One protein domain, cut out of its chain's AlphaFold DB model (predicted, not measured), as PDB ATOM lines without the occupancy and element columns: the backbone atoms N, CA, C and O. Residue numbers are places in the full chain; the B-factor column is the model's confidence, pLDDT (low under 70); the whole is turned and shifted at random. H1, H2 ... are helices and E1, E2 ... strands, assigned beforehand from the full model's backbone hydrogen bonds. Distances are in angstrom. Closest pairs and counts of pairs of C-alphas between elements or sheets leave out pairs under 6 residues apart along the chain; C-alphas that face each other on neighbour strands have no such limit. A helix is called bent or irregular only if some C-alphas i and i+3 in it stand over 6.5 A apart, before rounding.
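Overview. This is residues 267 to 348 of the 359 residues of the protein "N-6 DNA methylase" of Cenarchaeum sp. SB0665_bin_23 (UniProt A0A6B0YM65). Two longer helices, H1 and H2, make an open corner, the last part of H1 near the first part of H2. From the far end of H2 the strand E1 folds back in a bent loop toward the short helices H3 and H4, which lie near the first half of H2; residues 315 to 320 stick out. The printed part has 82 residues with four named helices and one named strand, in the order H1, H2, E1, H3, H4, and is mostly helix. It is compact, with a radius of gyration of the C-alphas of 12.4 A and spans of 35 by 25 by 21 A.

Arrangement. H1, residues 278 to 290, is close to but not clearly touching H2, residues 305 to 317; their closest C-alphas, of Ala 288 and Leu 308, are 6.7 A apart. The two run the same way at a steep tilt of 58 degrees. E1, residues 318 to 325, pairs with no named strand and bends by 98 degrees at residue 321; its closest C-alpha to H2 is that of Trp 325, 7.6 A from that of Met 310. H3, residues 330 to 333, is apart from E1. H4, residues 338 to 344, only just touches H3, with 3 pairs of C-alphas within 8 A, the closest being Ala 331 and Trp 338 at 5.7 A. H4 also only just touches H2, by residues 307 to 311 of H2 alone, with 3 such pairs; the closest C-alphas are those of Met 307 and Trp 338, 7.0 A apart. These two run the same way at a shallow tilt of 22 degrees. Every O i to N i+4 pair is within hydrogen-bond range in H1, H2 and H4; H3 is too short for one.

Along the chain. H1 begins at C-alpha 278 (8.463, 66.403, -33.362) and is 18.3 A long, and H2 is 17.5 A. E1 is 13.3 A long, H3 5.3 A and H4 9.8 A, ending at C-alpha 344 (-19.235, 63.704, -40.164).

Size, cuts and confidence. The C-alphas farthest apart, of Val 277 and Gly 347, are 36.7 A apart. The printed part has no cut. The link from H1 to H2, 14 residues, is long. Confidence is under 70 at residues 295 to 301 and 334 to 335.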
ATOM      1  N   PRO A 267     -10.272  78.379 -32.998       94.50
ATOM      2  CA  PRO A 267      -9.180  77.445 -32.741       94.50
ATOM      3  C   PRO A 267      -7.889  77.860 -33.465       94.50
ATOM      4  O   PRO A 267      -7.935  78.683 -34.379       94.50
ATOM      5  N   PRO A 268      -6.731  77.268 -33.121       90.88
ATOM      6  CA  PRO A 268      -5.464  77.591 -33.770       90.88
ATOM      7  C   PRO A 268      -5.428  77.133 -35.234       90.88
ATOM      8  O   PRO A 268      -5.708  75.972 -35.537       90.88
ATOM      9  N   TRP A 269      -5.035  78.028 -36.142       89.06
ATOM     10  CA  TRP A 269      -4.907  77.734 -37.576       89.06
ATOM     11  C   TRP A 269      -3.450  77.418 -37.914       89.06
ATOM     12  O   TRP A 269      -2.664  78.303 -38.255       89.06
ATOM     13  N   VAL A 270      -3.086  76.145 -37.780       87.50
ATOM     14  CA  VAL A 270      -1.743  75.632 -38.082       87.50
ATOM     15  C   VAL A 270      -1.882  74.368 -38.911       87.50
ATOM     16  O   VAL A 270      -2.676  73.489 -38.566       87.50
ATOM     17  N   ALA A 271      -1.089  74.233 -39.972       86.06
ATOM     18  CA  ALA A 271      -0.986  72.953 -40.663       86.06
ATOM     19  C   ALA A 271      -0.076  72.000 -39.872       86.06
ATOM     20  O   ALA A 271       0.989  72.389 -39.400       86.06
ATOM     21  N   LEU A 272      -0.427  70.715 -39.778       85.88
ATOM     22  CA  LEU A 272       0.349  69.700 -39.047       85.88
ATOM     23  C   LEU A 272       1.840  69.692 -39.432       85.88
ATOM     24  O   LEU A 272       2.706  69.436 -38.595       85.88
ATOM     25  N   GLN A 273       2.158  69.962 -40.700       84.38
ATOM     26  CA  GLN A 273       3.534  70.040 -41.187       84.38
ATOM     27  C   GLN A 273       4.352  71.206 -40.610       84.38
ATOM     28  O   GLN A 273       5.567  71.057 -40.502       84.38
ATOM     29  N   GLU A 274       3.706  72.307 -40.220       85.19
ATOM     30  CA  GLU A 274       4.335  73.530 -39.698       85.19
ATOM     31  C   GLU A 274       4.737  73.405 -38.222       85.19
ATOM     32  O   GLU A 274       5.550  74.191 -37.729       85.19
ATOM     33  N   ILE A 275       4.222  72.388 -37.524       85.12
ATOM     34  CA  ILE A 275       4.609  72.071 -36.149       85.12
ATOM     35  C   ILE A 275       6.059  71.587 -36.130       85.12
ATOM     36  O   ILE A 275       6.375  70.500 -36.619       85.12
ATOM     37  N   GLN A 276       6.929  72.397 -35.523       84.75
ATOM     38  CA  GLN A 276       8.372  72.143 -35.440       84.75
ATOM     39  C   GLN A 276       8.728  71.074 -34.401       84.75
ATOM     40  O   GLN A 276       9.674  70.310 -34.577       84.75
ATOM     41  N   VAL A 277       7.962  70.997 -33.310       85.69
ATOM     42  CA  VAL A 277       8.224  70.057 -32.215       85.69
ATOM     43  C   VAL A 277       7.765  68.656 -32.625       85.69
ATOM     44  O   VAL A 277       6.565  68.389 -32.727       85.69
ATOM     45  N   ALA A 278       8.721  67.750 -32.850       86.38
ATOM     46  CA  ALA A 278       8.463  66.403 -33.362       86.38
ATOM     47  C   ALA A 278       7.513  65.583 -32.471       86.38
ATOM     48  O   ALA A 278       6.602  64.932 -32.986       86.38
ATOM     49  N   THR A 279       7.668  65.666 -31.145       84.75
ATOM     50  CA  THR A 279       6.784  64.996 -30.176       84.75
ATOM     51  C   THR A 279       5.349  65.511 -30.285       84.75
ATOM     52  O   THR A 279       4.430  64.722 -30.490       84.75
ATOM     53  N   ARG A 280       5.146  66.836 -30.299       83.88
ATOM     54  CA  ARG A 280       3.817  67.447 -30.489       83.88
ATOM     55  C   ARG A 280       3.189  67.073 -31.831       83.88
ATOM     56  O   ARG A 280       1.988  66.824 -31.918       83.88
ATOM     57  N   LYS A 281       3.990  67.008 -32.894       87.94
ATOM     58  CA  LYS A 281       3.523  66.570 -34.213       87.94
ATOM     59  C   LYS A 281       3.057  65.112 -34.185       87.94
ATOM     60  O   LYS A 281       2.013  64.800 -34.760       87.94
ATOM     61  N   ALA A 282       3.786  64.230 -33.500       87.62
ATOM     62  CA  ALA A 282       3.412  62.827 -33.322       87.62
ATOM     63  C   ALA A 282       2.138  62.670 -32.472       87.62
ATOM     64  O   ALA A 282       1.233  61.934 -32.865       87.62
ATOM     65  N   GLU A 283       2.027  63.419 -31.375       87.31
ATOM     66  CA  GLU A 283       0.844  63.513 -30.512       87.31
ATOM     67  C   GLU A 283      -0.424  63.879 -31.307       87.31
ATOM     68  O   GLU A 283      -1.414  63.141 -31.298       87.31
ATOM     69  N   ILE A 284      -0.385  64.983 -32.064       88.31
ATOM     70  CA  ILE A 284      -1.527  65.437 -32.875       88.31
ATOM     71  C   ILE A 284      -1.829  64.445 -34.002       88.31
ATOM     72  O   ILE A 284      -2.994  64.165 -34.283       88.31
ATOM     73  N   THR A 285      -0.798  63.861 -34.620       88.44
ATOM     74  CA  THR A 285      -0.963  62.808 -35.634       88.44
ATOM     75  C   THR A 285      -1.682  61.586 -35.062       88.44
ATOM     76  O   THR A 285      -2.582  61.042 -35.704       88.44
ATOM     77  N   SER A 286      -1.303  61.146 -33.861       88.38
ATOM     78  CA  SER A 286      -1.926  60.014 -33.172       88.38
ATOM     79  C   SER A 286      -3.396  60.298 -32.861       88.38
ATOM     80  O   SER A 286      -4.264  59.491 -33.194       88.38
ATOM     81  N   MET A 287      -3.697  61.492 -32.338       88.25
ATOM     82  CA  MET A 287      -5.073  61.935 -32.097       88.25
ATOM     83  C   MET A 287      -5.899  61.983 -33.392       88.25
ATOM     84  O   MET A 287      -7.021  61.484 -33.439       88.25
ATOM     85  N   ALA A 288      -5.348  62.535 -34.472       88.44
ATOM     86  CA  ALA A 288      -6.032  62.577 -35.761       88.44
ATOM     87  C   ALA A 288      -6.370  61.175 -36.287       88.44
ATOM     88  O   ALA A 288      -7.449  60.962 -36.844       88.44
ATOM     89  N   LYS A 289      -5.456  60.212 -36.107       88.12
ATOM     90  CA  LYS A 289      -5.672  58.809 -36.479       88.12
ATOM     91  C   LYS A 289      -6.741  58.150 -35.614       88.12
ATOM     92  O   LYS A 289      -7.623  57.509 -36.174       88.12
ATOM     93  N   SER A 290      -6.703  58.333 -34.293       87.06
ATOM     94  CA  SER A 290      -7.691  57.737 -33.381       87.06
ATOM     95  C   SER A 290      -9.104  58.282 -33.601       87.06
ATOM     96  O   SER A 290     -10.078  57.566 -33.404       87.06
ATOM     97  N   MET A 291      -9.221  59.520 -34.088       85.69
ATOM     98  CA  MET A 291     -10.491  60.125 -34.498       85.69
ATOM     99  C   MET A 291     -10.917  59.759 -35.931       85.69
ATOM    100  O   MET A 291     -11.955  60.221 -36.394       85.69
ATOM    101  N   GLY A 292     -10.114  58.986 -36.672       85.50
ATOM    102  CA  GLY A 292     -10.385  58.633 -38.071       85.50
ATOM    103  C   GLY A 292     -10.241  59.794 -39.069       85.50
ATOM    104  O   GLY A 292     -10.541  59.627 -40.254       85.50
ATOM    105  N   LEU A 293      -9.746  60.954 -38.629       83.38
ATOM    106  CA  LEU A 293      -9.640  62.195 -39.410       83.38
ATOM    107  C   LEU A 293      -8.317  62.329 -40.187       83.38
ATOM    108  O   LEU A 293      -8.129  63.281 -40.936       83.38
ATOM    109  N   TYR A 294      -7.404  61.370 -40.050       80.56
ATOM    110  CA  TYR A 294      -6.146  61.332 -40.798       80.56
ATOM    111  C   TYR A 294      -6.346  60.699 -42.195       80.56
ATOM    112  O   TYR A 294      -6.967  59.635 -42.307       80.56
ATOM    113  N   VAL A 295      -5.844  61.326 -43.272       68.50
ATOM    114  CA  VAL A 295      -5.999  60.847 -44.667       68.50
ATOM    115  C   VAL A 295      -4.644  60.644 -45.356       68.50
ATOM    116  O   VAL A 295      -3.991  61.607 -45.753       68.50
ATOM    117  N   GLY A 296      -4.248  59.377 -45.554       63.31
ATOM    118  CA  GLY A 296      -3.076  58.975 -46.355       63.31
ATOM    119  C   GLY A 296      -1.739  59.608 -45.927       63.31
ATOM    120  O   GLY A 296      -1.664  60.331 -44.944       63.31
ATOM    121  N   ARG A 297      -0.635  59.341 -46.641       57.97
ATOM    122  CA  ARG A 297       0.656  60.030 -46.387       57.97
ATOM    123  C   ARG A 297       0.747  61.401 -47.070       57.97
ATOM    124  O   ARG A 297       1.348  62.308 -46.510       57.97
ATOM    125  N   VAL A 298       0.140  61.554 -48.249       52.25
ATOM    126  CA  VAL A 298       0.277  62.756 -49.099       52.25
ATOM    127  C   VAL A 298      -0.602  63.920 -48.620       52.25
ATOM    128  O   VAL A 298      -0.171  65.069 -48.646       52.25
ATOM    129  N   VAL A 299      -1.820  63.642 -48.138       59.38
ATOM    130  CA  VAL A 299      -2.780  64.674 -47.686       59.38
ATOM    131  C   VAL A 299      -2.623  64.983 -46.190       59.38
ATOM    132  O   VAL A 299      -2.937  66.086 -45.747       59.38
ATOM    133  N   ALA A 300      -2.044  64.067 -45.413       58.94
ATOM    134  CA  ALA A 300      -1.820  64.249 -43.983       58.94
ATOM    135  C   ALA A 300      -0.885  65.406 -43.598       58.94
ATOM    136  O   ALA A 300      -1.082  66.004 -42.546       58.94
ATOM    137  N   GLY A 301       0.103  65.763 -44.429       60.06
ATOM    138  CA  GLY A 301       0.941  66.949 -44.175       60.06
ATOM    139  C   GLY A 301       0.128  68.250 -44.143       60.06
ATOM    140  O   GLY A 301       0.431  69.162 -43.375       60.06
ATOM    141  N   LYS A 302      -0.980  68.282 -44.897       70.81
ATOM    142  CA  LYS A 302      -1.930  69.398 -45.002       70.81
ATOM    143  C   LYS A 302      -3.093  69.291 -44.005       70.81
ATOM    144  O   LYS A 302      -4.152  69.873 -44.225       70.81
ATOM    145  N   LEU A 303      -2.959  68.475 -42.959       81.31
ATOM    146  CA  LEU A 303      -3.976  68.359 -41.919       81.31
ATOM    147  C   LEU A 303      -4.046  69.656 -41.120       81.31
ATOM    148  O   LEU A 303      -3.046  70.087 -40.556       81.31
ATOM    149  N   ASP A 304      -5.228  70.256 -41.082       86.31
ATOM    150  CA  ASP A 304      -5.470  71.492 -40.353       86.31
ATOM    151  C   ASP A 304      -5.749  71.187 -38.877       86.31
ATOM    152  O   ASP A 304      -6.659  70.418 -38.548       86.31
ATOM    153  N   VAL A 305      -4.963  71.771 -37.973       88.81
ATOM    154  CA  VAL A 305      -5.153  71.599 -36.529       88.81
ATOM    155  C   VAL A 305      -6.499  72.176 -36.083       88.81
ATOM    156  O   VAL A 305      -7.120  71.593 -35.195       88.81
ATOM    157  N   ALA A 306      -7.008  73.228 -36.736       90.94
ATOM    158  CA  ALA A 306      -8.309  73.817 -36.418       90.94
ATOM    159  C   ALA A 306      -9.450  72.799 -36.579       90.94
ATOM    160  O   ALA A 306     -10.362  72.741 -35.753       90.94
ATOM    161  N   MET A 307      -9.362  71.942 -37.603       89.75
ATOM    162  CA  MET A 307     -10.321  70.865 -37.864       89.75
ATOM    163  C   MET A 307     -10.369  69.864 -36.705       89.75
ATOM    164  O   MET A 307     -11.442  69.522 -36.201       89.75
ATOM    165  N   LEU A 308      -9.194  69.401 -36.265       90.19
ATOM    166  CA  LEU A 308      -9.078  68.471 -35.143       90.19
ATOM    167  C   LEU A 308      -9.547  69.119 -33.844       90.19
ATOM    168  O   LEU A 308     -10.265  68.491 -33.072       90.19
ATOM    169  N   ALA A 309      -9.154  70.371 -33.623       93.19
ATOM    170  CA  ALA A 309      -9.486  71.134 -32.435       93.19
ATOM    171  C   ALA A 309     -10.996  71.319 -32.280       93.19
ATOM    172  O   ALA A 309     -11.537  71.044 -31.207       93.19
ATOM    173  N   MET A 310     -11.686  71.683 -33.365       93.44
ATOM    174  CA  MET A 310     -13.144  71.760 -33.415       93.44
ATOM    175  C   MET A 310     -13.787  70.408 -33.085       93.44
ATOM    176  O   MET A 310     -14.617  70.318 -32.174       93.44
ATOM    177  N   ALA A 311     -13.408  69.350 -33.807       91.50
ATOM    178  CA  ALA A 311     -14.008  68.026 -33.657       91.50
ATOM    179  C   ALA A 311     -13.799  67.461 -32.245       91.50
ATOM    180  O   ALA A 311     -14.735  66.973 -31.604       91.50
ATOM    181  N   ARG A 312     -12.567  67.571 -31.735       92.75
ATOM    182  CA  ARG A 312     -12.166  67.062 -30.423       92.75
ATOM    183  C   ARG A 312     -12.874  67.818 -29.312       92.75
ATOM    184  O   ARG A 312     -13.484  67.179 -28.462       92.75
ATOM    185  N   SER A 313     -12.850  69.148 -29.347       95.00
ATOM    186  CA  SER A 313     -13.501  69.980 -28.328       95.00
ATOM    187  C   SER A 313     -15.012  69.764 -28.308       95.00
ATOM    188  O   SER A 313     -15.604  69.652 -27.240       95.00
ATOM    189  N   THR A 314     -15.635  69.623 -29.482       93.94
ATOM    190  CA  THR A 314     -17.063  69.299 -29.586       93.94
ATOM    191  C   THR A 314     -17.368  67.954 -28.927       93.94
ATOM    192  O   THR A 314     -18.258  67.880 -28.085       93.94
ATOM    193  N   GLY A 315     -16.605  66.899 -29.240       92.00
ATOM    194  CA  GLY A 315     -16.807  65.579 -28.632       92.00
ATOM    195  C   GLY A 315     -16.507  65.536 -27.126       92.00
ATOM    196  O   GLY A 315     -17.190  64.843 -26.368       92.00
ATOM    197  N   LEU A 316     -15.502  66.287 -26.669       92.94
ATOM    198  CA  LEU A 316     -15.106  66.323 -25.261       92.94
ATOM    199  C   LEU A 316     -16.066  67.128 -24.395       92.94
ATOM    200  O   LEU A 316     -16.390  66.659 -23.307       92.94
ATOM    201  N   TYR A 317     -16.537  68.285 -24.853       95.94
ATOM    202  CA  TYR A 317     -17.152  69.268 -23.960       95.94
ATOM    203  C   TYR A 317     -18.624  69.535 -24.218       95.94
ATOM    204  O   TYR A 317     -19.304  69.967 -23.300       95.94
ATOM    205  N   LEU A 318     -19.153  69.285 -25.413       94.81
ATOM    206  CA  LEU A 318     -20.536  69.643 -25.712       94.81
ATOM    207  C   LEU A 318     -21.517  68.564 -25.210       94.81
ATOM    208  O   LEU A 318     -21.371  67.396 -25.569       94.81
ATOM    209  N   ASP A 319     -22.518  68.950 -24.409       87.38
ATOM    210  CA  ASP A 319     -23.765  68.180 -24.200       87.38
ATOM    211  C   ASP A 319     -24.921  68.709 -25.062       87.38
ATOM    212  O   ASP A 319     -25.894  68.005 -25.334       87.38
ATOM    213  N   GLY A 320     -24.812  69.968 -25.485       73.38
ATOM    214  CA  GLY A 320     -25.823  70.657 -26.256       73.38
ATOM    215  C   GLY A 320     -25.751  70.352 -27.747       73.38
ATOM    216  O   GLY A 320     -25.065  69.457 -28.228       73.38
ATOM    217  N   ASN A 321     -26.485  71.154 -28.512       77.62
ATOM    218  CA  ASN A 321     -26.694  70.933 -29.939       77.62
ATOM    219  C   ASN A 321     -26.179  72.069 -30.829       77.62
ATOM    220  O   ASN A 321     -26.454  72.061 -32.026       77.62
ATOM    221  N   ARG A 322     -25.505  73.085 -30.271       91.56
ATOM    222  CA  ARG A 322     -25.062  74.256 -31.044       91.56
ATOM    223  C   ARG A 322     -23.662  74.702 -30.676       91.56
ATOM    224  O   ARG A 322     -23.344  74.891 -29.504       91.56
ATOM    225  N   THR A 323     -22.878  74.961 -31.712       95.44
ATOM    226  CA  THR A 323     -21.527  75.506 -31.621       95.44
ATOM    227  C   THR A 323     -21.304  76.528 -32.726       95.44
ATOM    228  O   THR A 323     -21.880  76.373 -33.801       95.44
ATOM    229  N   GLY A 324     -20.461  77.528 -32.490       96.50
ATOM    230  CA  GLY A 324     -20.016  78.490 -33.496       96.50
ATOM    231  C   GLY A 324     -18.494  78.527 -33.562       96.50
ATOM    232  O   GLY A 324     -17.836  78.603 -32.528       96.50
ATOM    233  N   TRP A 325     -17.942  78.466 -34.769       95.62
ATOM    234  CA  TRP A 325     -16.503  78.345 -34.985       95.62
ATOM    235  C   TRP A 325     -16.036  79.329 -36.051       95.62
ATOM    236  O   TRP A 325     -16.707  79.499 -37.069       95.62
ATOM    237  N   VAL A 326     -14.872  79.938 -35.834       94.62
ATOM    238  CA  VAL A 326     -14.137  80.665 -36.876       94.62
ATOM    239  C   VAL A 326     -13.046  79.737 -37.392       94.62
ATOM    240  O   VAL A 326     -12.167  79.334 -36.638       94.62
ATOM    241  N   LEU A 327     -13.130  79.345 -38.660       91.56
ATOM    242  CA  LEU A 327     -12.258  78.324 -39.242       91.56
ATOM    243  C   LEU A 327     -11.533  78.862 -40.481       91.56
ATOM    244  O   LEU A 327     -12.038  79.785 -41.127       91.56
ATOM    245  N   PRO A 328     -10.386  78.267 -40.851       87.88
ATOM    246  CA  PRO A 328      -9.713  78.562 -42.109       87.88
ATOM    247  C   PRO A 328     -10.628  78.335 -43.314       87.88
ATOM    248  O   PRO A 328     -11.477  77.443 -43.303       87.88
ATOM    249  N   GLN A 329     -10.393  79.072 -44.405       82.75
ATOM    250  CA  GLN A 329     -11.169  78.962 -45.651       82.75
ATOM    251  C   GLN A 329     -11.255  77.519 -46.188       82.75
ATOM    252  O   GLN A 329     -12.252  77.141 -46.803       82.75
ATOM    253  N   GLY A 330     -10.244  76.686 -45.912       79.69
ATOM    254  CA  GLY A 330     -10.245  75.264 -46.265       79.69
ATOM    255  C   GLY A 330     -11.487  74.510 -45.775       79.69
ATOM    256  O   GLY A 330     -12.004  73.669 -46.513       79.69
ATOM    257  N   ALA A 331     -12.031  74.879 -44.607       82.75
ATOM    258  CA  ALA A 331     -13.250  74.298 -44.046       82.75
ATOM    259  C   ALA A 331     -14.472  74.465 -44.958       82.75
ATOM    260  O   ALA A 331     -15.312  73.573 -45.032       82.75
ATOM    261  N   MET A 332     -14.548  75.581 -45.686       80.31
ATOM    262  CA  MET A 332     -15.649  75.866 -46.602       80.31
ATOM    263  C   MET A 332     -15.569  75.040 -47.881       80.31
ATOM    264  O   MET A 332     -16.579  74.555 -48.381       80.31
ATOM    265  N   THR A 333     -14.361  74.887 -48.420       74.12
ATOM    266  CA  THR A 333     -14.153  74.158 -49.679       74.12
ATOM    267  C   THR A 333     -14.340  72.649 -49.534       74.12
ATOM    268  O   THR A 333     -14.467  71.960 -50.540       74.12
ATOM    269  N   GLY A 334     -14.306  72.123 -48.303       66.75
ATOM    270  CA  GLY A 334     -14.381  70.685 -48.033       66.75
ATOM    271  C   GLY A 334     -13.226  69.878 -48.638       66.75
ATOM    272  O   GLY A 334     -13.270  68.654 -48.625       66.75
ATOM    273  N   ALA A 335     -12.190  70.527 -49.177       66.25
ATOM    274  CA  ALA A 335     -11.109  69.850 -49.878       66.25
ATOM    275  C   ALA A 335     -10.121  69.185 -48.903       66.25
ATOM    276  O   ALA A 335      -9.764  69.727 -47.852       66.25
ATOM    277  N   GLY A 336      -9.615  68.007 -49.279       71.75
ATOM    278  CA  GLY A 336      -8.591  67.290 -48.519       71.75
ATOM    279  C   GLY A 336      -9.117  66.727 -47.198       71.75
ATOM    280  O   GLY A 336     -10.080  65.970 -47.179       71.75
ATOM    281  N   ASN A 337      -8.466  67.058 -46.078       70.88
ATOM    282  CA  ASN A 337      -8.829  66.486 -44.774       70.88
ATOM    283  C   ASN A 337     -10.197  66.973 -44.260       70.88
ATOM    284  O   ASN A 337     -10.841  66.256 -43.493       70.88
ATOM    285  N   TRP A 338     -10.659  68.143 -44.718       79.94
ATOM    286  CA  TRP A 338     -11.952  68.709 -44.331       79.94
ATOM    287  C   TRP A 338     -13.136  67.877 -44.830       79.94
ATOM    288  O   TRP A 338     -14.139  67.826 -44.132       79.94
ATOM    289  N   GLU A 339     -13.005  67.138 -45.939       79.12
ATOM    290  CA  GLU A 339     -14.083  66.314 -46.513       79.12
ATOM    291  C   GLU A 339     -14.657  65.317 -45.496       79.12
ATOM    292  O   GLU A 339     -15.872  65.158 -45.366       79.12
ATOM    293  N   LYS A 340     -13.776  64.663 -44.726       77.25
ATOM    294  CA  LYS A 340     -14.182  63.724 -43.674       77.25
ATOM    295  C   LYS A 340     -14.975  64.418 -42.572       77.25
ATOM    296  O   LYS A 340     -15.953  63.854 -42.087       77.25
ATOM    297  N   LEU A 341     -14.558  65.622 -42.177       77.88
ATOM    298  CA  LEU A 341     -15.265  66.399 -41.167       77.88
ATOM    299  C   LEU A 341     -16.614  66.891 -41.708       77.88
ATOM    300  O   LEU A 341     -17.627  66.735 -41.038       77.88
ATOM    301  N   THR A 342     -16.647  67.412 -42.933       79.31
ATOM    302  CA  THR A 342     -17.871  67.848 -43.612       79.31
ATOM    303  C   THR A 342     -18.896  66.720 -43.663       79.31
ATOM    304  O   THR A 342     -20.039  66.949 -43.291       79.31
ATOM    305  N   LYS A 343     -18.479  65.494 -44.013       79.25
ATOM    306  CA  LYS A 343     -19.332  64.292 -43.976       79.25
ATOM    307  C   LYS A 343     -19.788  63.934 -42.559       79.25
ATOM    308  O   LYS A 343     -20.956  63.634 -42.343       79.25
ATOM    309  N   LEU A 344     -18.896  63.999 -41.566       77.38
ATOM    310  CA  LEU A 344     -19.235  63.704 -40.164       77.38
ATOM    311  C   LEU A 344     -20.300  64.660 -39.595       77.38
ATOM    312  O   LEU A 344     -21.098  64.269 -38.741       77.38
ATOM    313  N   TYR A 345     -20.299  65.912 -40.055       77.62
ATOM    314  CA  TYR A 345     -21.239  66.955 -39.642       77.62
ATOM    315  C   TYR A 345     -22.291  67.277 -40.714       77.62
ATOM    316  O   TYR A 345     -23.022  68.266 -40.586       77.62
ATOM    317  N   GLU A 346     -22.411  66.440 -41.744       77.06
ATOM    318  CA  GLU A 346     -23.420  66.581 -42.788       77.06
ATOM    319  C   GLU A 346     -24.821  66.510 -42.162       77.06
ATOM    320  O   GLU A 346     -25.083  65.728 -41.246       77.06
ATOM    321  N   GLY A 347     -25.707  67.426 -42.562       72.56
ATOM    322  CA  GLY A 347     -27.031  67.586 -41.949       72.56
ATOM    323  C   GLY A 347     -27.039  68.178 -40.528       72.56
ATOM    324  O   GLY A 347     -28.115  68.458 -40.002       72.56
ATOM    325  N   ARG A 348     -25.875  68.412 -39.898       79.56
ATOM    326  CA  ARG A 348     -25.748  69.105 -38.596       79.56
ATOM    327  C   ARG A 348     -25.315  70.563 -38.733       79.56
ATOM    328  O   ARG A 348     -25.565  71.359 -37.830       79.56
TER     329      ARG A 348